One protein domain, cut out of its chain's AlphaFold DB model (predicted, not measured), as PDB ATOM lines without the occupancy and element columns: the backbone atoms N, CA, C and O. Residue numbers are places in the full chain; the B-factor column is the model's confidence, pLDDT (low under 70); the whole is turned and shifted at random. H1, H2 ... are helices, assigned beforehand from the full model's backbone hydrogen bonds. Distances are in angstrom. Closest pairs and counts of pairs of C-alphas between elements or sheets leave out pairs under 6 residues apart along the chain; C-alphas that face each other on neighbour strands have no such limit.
ATOM      1  N   ASP A  71     -35.719 -32.904 -21.231       84.19
ATOM      2  CA  ASP A  71     -36.600 -33.723 -20.388       84.19
ATOM      3  C   ASP A  71     -38.086 -33.565 -20.774       84.19
ATOM      4  O   ASP A  71     -38.906 -34.439 -20.470       84.19
ATOM      5  N   ASN A  72     -38.442 -32.486 -21.482       83.69
ATOM      6  CA  ASN A  72     -39.787 -32.244 -22.014       83.69
ATOM      7  C   ASN A  72     -39.972 -32.765 -23.448       83.69
ATOM      8  O   ASN A  72     -41.005 -32.490 -24.072       83.69
ATOM      9  N   GLU A  73     -39.008 -33.520 -23.983       85.81
ATOM     10  CA  GLU A  73     -39.118 -34.106 -25.314       85.81
ATOM     11  C   GLU A  73     -40.370 -34.987 -25.453       85.81
ATOM     12  O   GLU A  73     -40.697 -35.787 -24.564       85.81
ATOM     13  N   PRO A  74     -41.081 -34.900 -26.595       87.25
ATOM     14  CA  PRO A  74     -42.130 -35.850 -26.913       87.25
ATOM     15  C   PRO A  74     -41.613 -37.287 -26.801       87.25
ATOM     16  O   PRO A  74     -40.543 -37.625 -27.303       87.25
ATOM     17  N   GLN A  75     -42.394 -38.163 -26.171       87.50
ATOM     18  CA  GLN A  75     -42.024 -39.570 -26.050       87.50
ATOM     19  C   GLN A  75     -42.543 -40.384 -27.234       87.50
ATOM     20  O   GLN A  75     -43.676 -40.219 -27.696       87.50
ATOM     21  N   TYR A  76     -41.722 -41.329 -27.691       88.69
ATOM     22  CA  TYR A  76     -42.151 -42.303 -28.683       88.69
ATOM     23  C   TYR A  76     -43.171 -43.280 -28.081       88.69
ATOM     24  O   TYR A  76     -42.855 -44.038 -27.160       88.69
ATOM     25  N   HIS A  77     -44.377 -43.331 -28.648       86.12
ATOM     26  CA  HIS A  77     -45.442 -44.235 -28.209       86.12
ATOM     27  C   HIS A  77     -45.623 -45.402 -29.182       86.12
ATOM     28  O   HIS A  77     -46.418 -45.339 -30.124       86.12
ATOM     29  N   TYR A  78     -44.914 -46.501 -28.910       81.31
ATOM     30  CA  TYR A  78     -44.905 -47.706 -29.750       81.31
ATOM     31  C   TYR A  78     -46.311 -48.243 -30.073       81.31
ATOM     32  O   TYR A  78     -46.567 -48.661 -31.200       81.31
ATOM     33  N   GLU A  79     -47.233 -48.199 -29.107       79.31
ATOM     34  CA  GLU A  79     -48.584 -48.762 -29.240       79.31
ATOM     35  C   GLU A  79     -49.458 -48.029 -30.270       79.31
ATOM     36  O   GLU A  79     -50.318 -48.650 -30.892       79.31
ATOM     37  N   GLY A  80     -49.233 -46.727 -30.476       77.81
ATOM     38  CA  GLY A  80     -50.062 -45.895 -31.352       77.81
ATOM     39  C   GLY A  80     -49.382 -45.478 -32.652       77.81
ATOM     40  O   GLY A  80     -50.052 -45.305 -33.666       77.81
ATOM     41  N   MET A  81     -48.057 -45.327 -32.645       80.62
ATOM     42  CA  MET A  81     -47.350 -44.646 -33.730       80.62
ATOM     43  C   MET A  81     -47.146 -45.506 -34.987       80.62
ATOM     44  O   MET A  81     -47.091 -44.962 -36.082       80.62
ATOM     45  N   GLY A  82     -47.072 -46.836 -34.870       75.00
ATOM     46  CA  GLY A  82     -46.856 -47.727 -36.023       75.00
ATOM     47  C   GLY A  82     -48.120 -48.145 -36.786       75.00
ATOM     48  O   GLY A  82     -48.015 -48.882 -37.763       75.00
ATOM     49  N   CYS A  83     -49.307 -47.731 -36.332       77.19
ATOM     50  CA  CYS A  83     -50.596 -48.111 -36.919       77.19
ATOM     51  C   CYS A  83     -50.901 -47.272 -38.178       77.19
ATOM     52  O   CYS A  83     -50.684 -46.062 -38.179       77.19
ATOM     53  N   GLY A  84     -51.404 -47.889 -39.253       76.25
ATOM     54  CA  GLY A  84     -51.733 -47.222 -40.526       76.25
ATOM     55  C   GLY A  84     -50.587 -47.137 -41.548       76.25
ATOM     56  O   GLY A  84     -50.794 -46.689 -42.679       76.25
ATOM     57  N   LEU A  85     -49.379 -47.592 -41.202       78.38
ATOM     58  CA  LEU A  85     -48.293 -47.776 -42.179       78.38
ATOM     59  C   LEU A  85     -48.511 -49.033 -43.033       78.38
ATOM     60  O   LEU A  85     -48.106 -49.070 -44.198       78.38
ATOM     61  N   GLU A  86     -49.231 -50.023 -42.497       77.50
ATOM     62  CA  GLU A  86     -49.691 -51.193 -43.247       77.50
ATOM     63  C   GLU A  86     -50.556 -50.818 -44.461       77.50
ATOM     64  O   GLU A  86     -50.417 -51.438 -45.515       77.50
ATOM     65  N   ASP A  87     -51.354 -49.748 -44.367       81.12
ATOM     66  CA  ASP A  87     -52.199 -49.251 -45.463       81.12
ATOM     67  C   ASP A  87     -51.373 -48.701 -46.639       81.12
ATOM     68  O   ASP A  87     -51.893 -48.469 -47.734       81.12
ATOM     69  N   ARG A  88     -50.064 -48.504 -46.433       78.00
ATOM     70  CA  ARG A  88     -49.086 -48.099 -47.451       78.00
ATOM     71  C   ARG A  88     -48.132 -49.226 -47.859       78.00
ATOM     72  O   ARG A  88     -47.111 -48.946 -48.482       78.00
ATOM     73  N   ASN A  89     -48.468 -50.485 -47.564       79.50
ATOM     74  CA  ASN A  89     -47.647 -51.671 -47.851       79.50
ATOM     75  C   ASN A  89     -46.258 -51.664 -47.178       79.50
ATOM     76  O   ASN A  89     -45.327 -52.287 -47.687       79.50
ATOM     77  N   ILE A  90     -46.108 -50.987 -46.036       80.75
ATOM     78  CA  ILE A  90     -44.887 -51.039 -45.219       80.75
ATOM     79  C   ILE A  90     -45.068 -52.143 -44.173       80.75
ATOM     80  O   ILE A  90     -45.902 -52.039 -43.274       80.75
ATOM     81  N   THR A  91     -44.319 -53.236 -44.316       78.44
ATOM     82  CA  THR A  91     -44.479 -54.454 -43.497       78.44
ATOM     83  C   THR A  91     -43.699 -54.433 -42.184       78.44
ATOM     84  O   THR A  91     -44.109 -55.066 -41.216       78.44
ATOM     85  N   ASP A  92     -42.612 -53.673 -42.116       83.00
ATOM     86  CA  ASP A  92     -41.765 -53.427 -40.941       83.00
ATOM     87  C   ASP A  92     -42.222 -52.188 -40.145       83.00
ATOM     88  O   ASP A  92     -41.438 -51.521 -39.479       83.00
ATOM     89  N   ARG A  93     -43.524 -51.880 -40.197       82.19
ATOM     90  CA  ARG A  93     -44.158 -50.633 -39.730       82.19
ATOM     91  C   ARG A  93     -43.626 -50.032 -38.426       82.19
ATOM     92  O   ARG A  93     -43.433 -48.827 -38.353       82.19
ATOM     93  N   TYR A  94     -43.387 -50.839 -37.396       82.81
ATOM     94  CA  TYR A  94     -42.930 -50.326 -36.103       82.81
ATOM     95  C   TYR A  94     -41.452 -49.924 -36.113       82.81
ATOM     96  O   TYR A  94     -41.080 -48.984 -35.416       82.81
ATOM     97  N   GLU A  95     -40.629 -50.618 -36.898       85.06
ATOM     98  CA  GLU A  95     -39.214 -50.298 -37.101       85.06
ATOM     99  C   GLU A  95     -39.076 -49.074 -38.011       85.06
ATOM    100  O   GLU A  95     -38.394 -48.115 -37.651       85.06
ATOM    101  N   ALA A  96     -39.831 -49.042 -39.114       86.69
ATOM    102  CA  ALA A  96     -39.905 -47.888 -40.004       86.69
ATOM    103  C   ALA A  96     -40.381 -46.618 -39.272       86.69
ATOM    104  O   ALA A  96     -39.791 -45.548 -39.435       86.69
ATOM    105  N   MET A  97     -41.413 -46.729 -38.425       90.38
ATOM    106  CA  MET A  97     -41.905 -45.605 -37.626       90.38
ATOM    107  C   MET A  97     -40.888 -45.147 -36.582       90.38
ATOM    108  O   MET A  97     -40.694 -43.945 -36.405       90.38
ATOM    109  N   ARG A  98     -40.220 -46.087 -35.903       89.31
ATOM    110  CA  ARG A  98     -39.197 -45.756 -34.910       89.31
ATOM    111  C   ARG A  98     -38.042 -44.993 -35.550       89.31
ATOM    112  O   ARG A  98     -37.652 -43.953 -35.040       89.31
ATOM    113  N   HIS A  99     -37.562 -45.468 -36.695       87.56
ATOM    114  CA  HIS A  99     -36.493 -44.808 -37.434       87.56
ATOM    115  C   HIS A  99     -36.898 -43.404 -37.906       87.56
ATOM    116  O   HIS A  99     -36.133 -42.457 -37.754       87.56
ATOM    117  N   GLY A 100     -38.110 -43.245 -38.451       89.12
ATOM    118  CA  GLY A 100     -38.617 -41.930 -38.853       89.12
ATOM    119  C   GLY A 100     -38.758 -40.961 -37.676       89.12
ATOM    120  O   GLY A 100     -38.438 -39.783 -37.812       89.12
ATOM    121  N   TRP A 101     -39.194 -41.458 -36.519       91.94
ATOM    122  CA  TRP A 101     -39.262 -40.683 -35.284       91.94
ATOM    123  C   TRP A 101     -37.881 -40.240 -34.798       91.94
ATOM    124  O   TRP A 101     -37.695 -39.057 -34.528       91.94
ATOM    125  N   ASP A 102     -36.922 -41.166 -34.718       90.81
ATOM    126  CA  ASP A 102     -35.565 -40.870 -34.253       90.81
ATOM    127  C   ASP A 102     -34.904 -39.812 -35.152       90.81
ATOM    128  O   ASP A 102     -34.384 -38.824 -34.642       90.81
ATOM    129  N   GLN A 103     -35.026 -39.940 -36.481       91.44
ATOM    130  CA  GLN A 103     -34.523 -38.923 -37.415       91.44
ATOM    131  C   GLN A 103     -35.220 -37.566 -37.263       91.44
ATOM    132  O   GLN A 103     -34.576 -36.521 -37.362       91.44
ATOM    133  N   ALA A 104     -36.537 -37.560 -37.043       90.31
ATOM    134  CA  ALA A 104     -37.285 -36.322 -36.866       90.31
ATOM    135  C   ALA A 104     -36.887 -35.600 -35.570       90.31
ATOM    136  O   ALA A 104     -36.683 -34.390 -35.597       90.31
ATOM    137  N   MET A 105     -36.751 -36.325 -34.455       89.44
ATOM    138  CA  MET A 105     -36.330 -35.739 -33.180       89.44
ATOM    139  C   MET A 105     -34.873 -35.268 -33.227       89.44
ATOM    140  O   MET A 105     -34.590 -34.163 -32.769       89.44
ATOM    141  N   GLU A 106     -33.972 -36.033 -33.855       86.12
ATOM    142  CA  GLU A 106     -32.571 -35.632 -34.048       86.12
ATOM    143  C   GLU A 106     -32.459 -34.316 -34.835       86.12
ATOM    144  O   GLU A 106     -31.715 -33.426 -34.434       86.12
ATOM    145  N   SER A 107     -33.244 -34.136 -35.904       87.12
ATOM    146  CA  SER A 107     -33.258 -32.869 -36.651       87.12
ATOM    147  C   SER A 107     -33.911 -31.727 -35.854       87.12
ATOM    148  O   SER A 107     -33.386 -30.613 -35.829       87.12
ATOM    149  N   VAL A 108     -35.017 -31.977 -35.139       85.56
ATOM    150  CA  VAL A 108     -35.704 -30.938 -34.348       85.56
ATOM    151  C   VAL A 108     -34.811 -30.384 -33.235       85.56
ATOM    152  O   VAL A 108     -34.686 -29.165 -33.132       85.56
ATOM    153  N   TYR A 109     -34.165 -31.238 -32.440       79.94
ATOM    154  CA  TYR A 109     -33.346 -30.803 -31.300       79.94
ATOM    155  C   TYR A 109     -31.865 -30.587 -31.645       79.94
ATOM    156  O   TYR A 109     -31.151 -29.934 -30.891       79.94
ATOM    157  N   GLY A 110     -31.390 -31.104 -32.781       78.06
ATOM    158  CA  GLY A 110     -30.025 -30.879 -33.262       78.06
ATOM    159  C   GLY A 110     -29.871 -29.657 -34.171       78.06
ATOM    160  O   GLY A 110     -28.788 -29.072 -34.220       78.06
ATOM    161  N   GLU A 111     -30.925 -29.264 -34.895       79.06
ATOM    162  CA  GLU A 111     -30.854 -28.200 -35.910       79.06
ATOM    163  C   GLU A 111     -31.880 -27.078 -35.707       79.06
ATOM    164  O   GLU A 111     -31.571 -25.918 -35.984       79.06
ATOM    165  N   LEU A 112     -33.107 -27.401 -35.280       73.31
ATOM    166  CA  LEU A 112     -34.228 -26.454 -35.326       73.31
ATOM    167  C   LEU A 112     -34.423 -25.674 -34.020       73.31
ATOM    168  O   LEU A 112     -34.685 -24.470 -34.056       73.31
ATOM    169  N   ILE A 113     -34.325 -26.354 -32.879       79.88
ATOM    170  CA  ILE A 113     -34.459 -25.762 -31.548       79.88
ATOM    171  C   ILE A 113     -33.049 -25.576 -30.979       79.88
ATOM    172  O   ILE A 113     -32.387 -26.569 -30.686       79.88
ATOM    173  N   PRO A 114     -32.561 -24.332 -30.826       70.31
ATOM    174  CA  PRO A 114     -31.279 -24.098 -30.182       70.31
ATOM    175  C   PRO A 114     -31.346 -24.500 -28.708       70.31
ATOM    176  O   PRO A 114     -32.350 -24.261 -28.031       70.31
ATOM    177  N   CYS A 115     -30.249 -25.048 -28.193       69.25
ATOM    178  CA  CYS A 115     -30.107 -25.290 -26.763       69.25
ATOM    179  C   CYS A 115     -30.114 -23.952 -26.001       69.25
ATOM    180  O   CYS A 115     -29.669 -22.922 -26.518       69.25
ATOM    181  N   ALA A 116     -30.603 -23.944 -24.757       67.50
ATOM    182  CA  ALA A 116     -30.741 -22.716 -23.963       67.50
ATOM    183  C   ALA A 116     -29.422 -21.930 -23.791       67.50
ATOM    184  O   ALA A 116     -29.444 -20.707 -23.663       67.50
ATOM    185  N   ASP A 117     -28.278 -22.618 -23.801       67.69
ATOM    186  CA  ASP A 117     -26.925 -22.058 -23.701       67.69
ATOM    187  C   ASP A 117     -26.419 -21.406 -25.001       67.69
ATOM    188  O   ASP A 117     -25.452 -20.645 -24.974       67.69
ATOM    189  N   GLN A 118     -27.084 -21.660 -26.129       69.50
ATOM    190  CA  GLN A 118     -26.790 -21.052 -27.430       69.50
ATOM    191  C   GLN A 118     -27.546 -19.735 -27.658       69.50
ATOM    192  O   GLN A 118     -27.278 -19.026 -28.630       69.50
ATOM    193  N   LEU A 119     -28.495 -19.394 -26.781       76.00
ATOM    194  CA  LEU A 119     -29.259 -18.155 -26.867       76.00
ATOM    195  C   LEU A 119     -28.447 -16.984 -26.294       76.00
ATOM    196  O   LEU A 119     -28.199 -16.912 -25.091       76.00
ATOM    197  N   ASP A 120     -28.065 -16.039 -27.156       75.94
ATOM    198  CA  ASP A 120     -27.381 -14.807 -26.757       75.94
ATOM    199  C   ASP A 120     -28.380 -13.670 -26.498       75.94
ATOM    200  O   ASP A 120     -29.122 -13.247 -27.388       75.94
TER     201      ASP A 120
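This is residues 71 to 120 of the 174 residues of an uncharacterized protein of Erwinia tracheiphila (UniProt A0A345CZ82). A strand-less stretch, residues 71 to 77, runs without a named element to the short helix H1, after which the chain loops round to one long helix, H2, which makes most of the length of a rod; H1 packs on H2 near its first end, and the tail, residues 113 to 120, sticks out beyond its last. The printed part has 50 residues with two named helices, H1 then H2, and no named strand; its class is all helix, though under half of the residues, 24 of 50, are in named elements. It is only just loose, close to extended, with a radius of gyration of the C-alphas of 14.2 A and spans of 47 by 17 by 13 A.

H1, residues 78 to 81, touches H2, residues 93 to 112, which meets it with residues 94 to 98 alone. Their closest C-alphas are those of Met 81 and Met 97, 6.8 A apart, and their centres are 14.2 A apart. In H2 every O i to N i+4 pair is within hydrogen-bond range. H1 is too short for such a pair, and its one O i to N i+3 pair is not within range. Residues 110 to 120, of which 110 to 112 belong to H2, stand free.

H1 begins at C-alpha 78, (-44.905, -47.706, -29.750), and has 4 residues. H2 has 20 residues and measures 26.5 A from C-alpha 93, (-44.158, -50.633, -39.730), to C-alpha 112, (-34.228, -26.454, -35.326).

The C-alphas farthest apart are those of Asn 89 and Asp 120, 47.1 A. The link from H1 to H2, 11 residues, is long. The printed part has no cut. Mean pLDDT of the printed part is 81.6, and residues 115 to 118 are under 70.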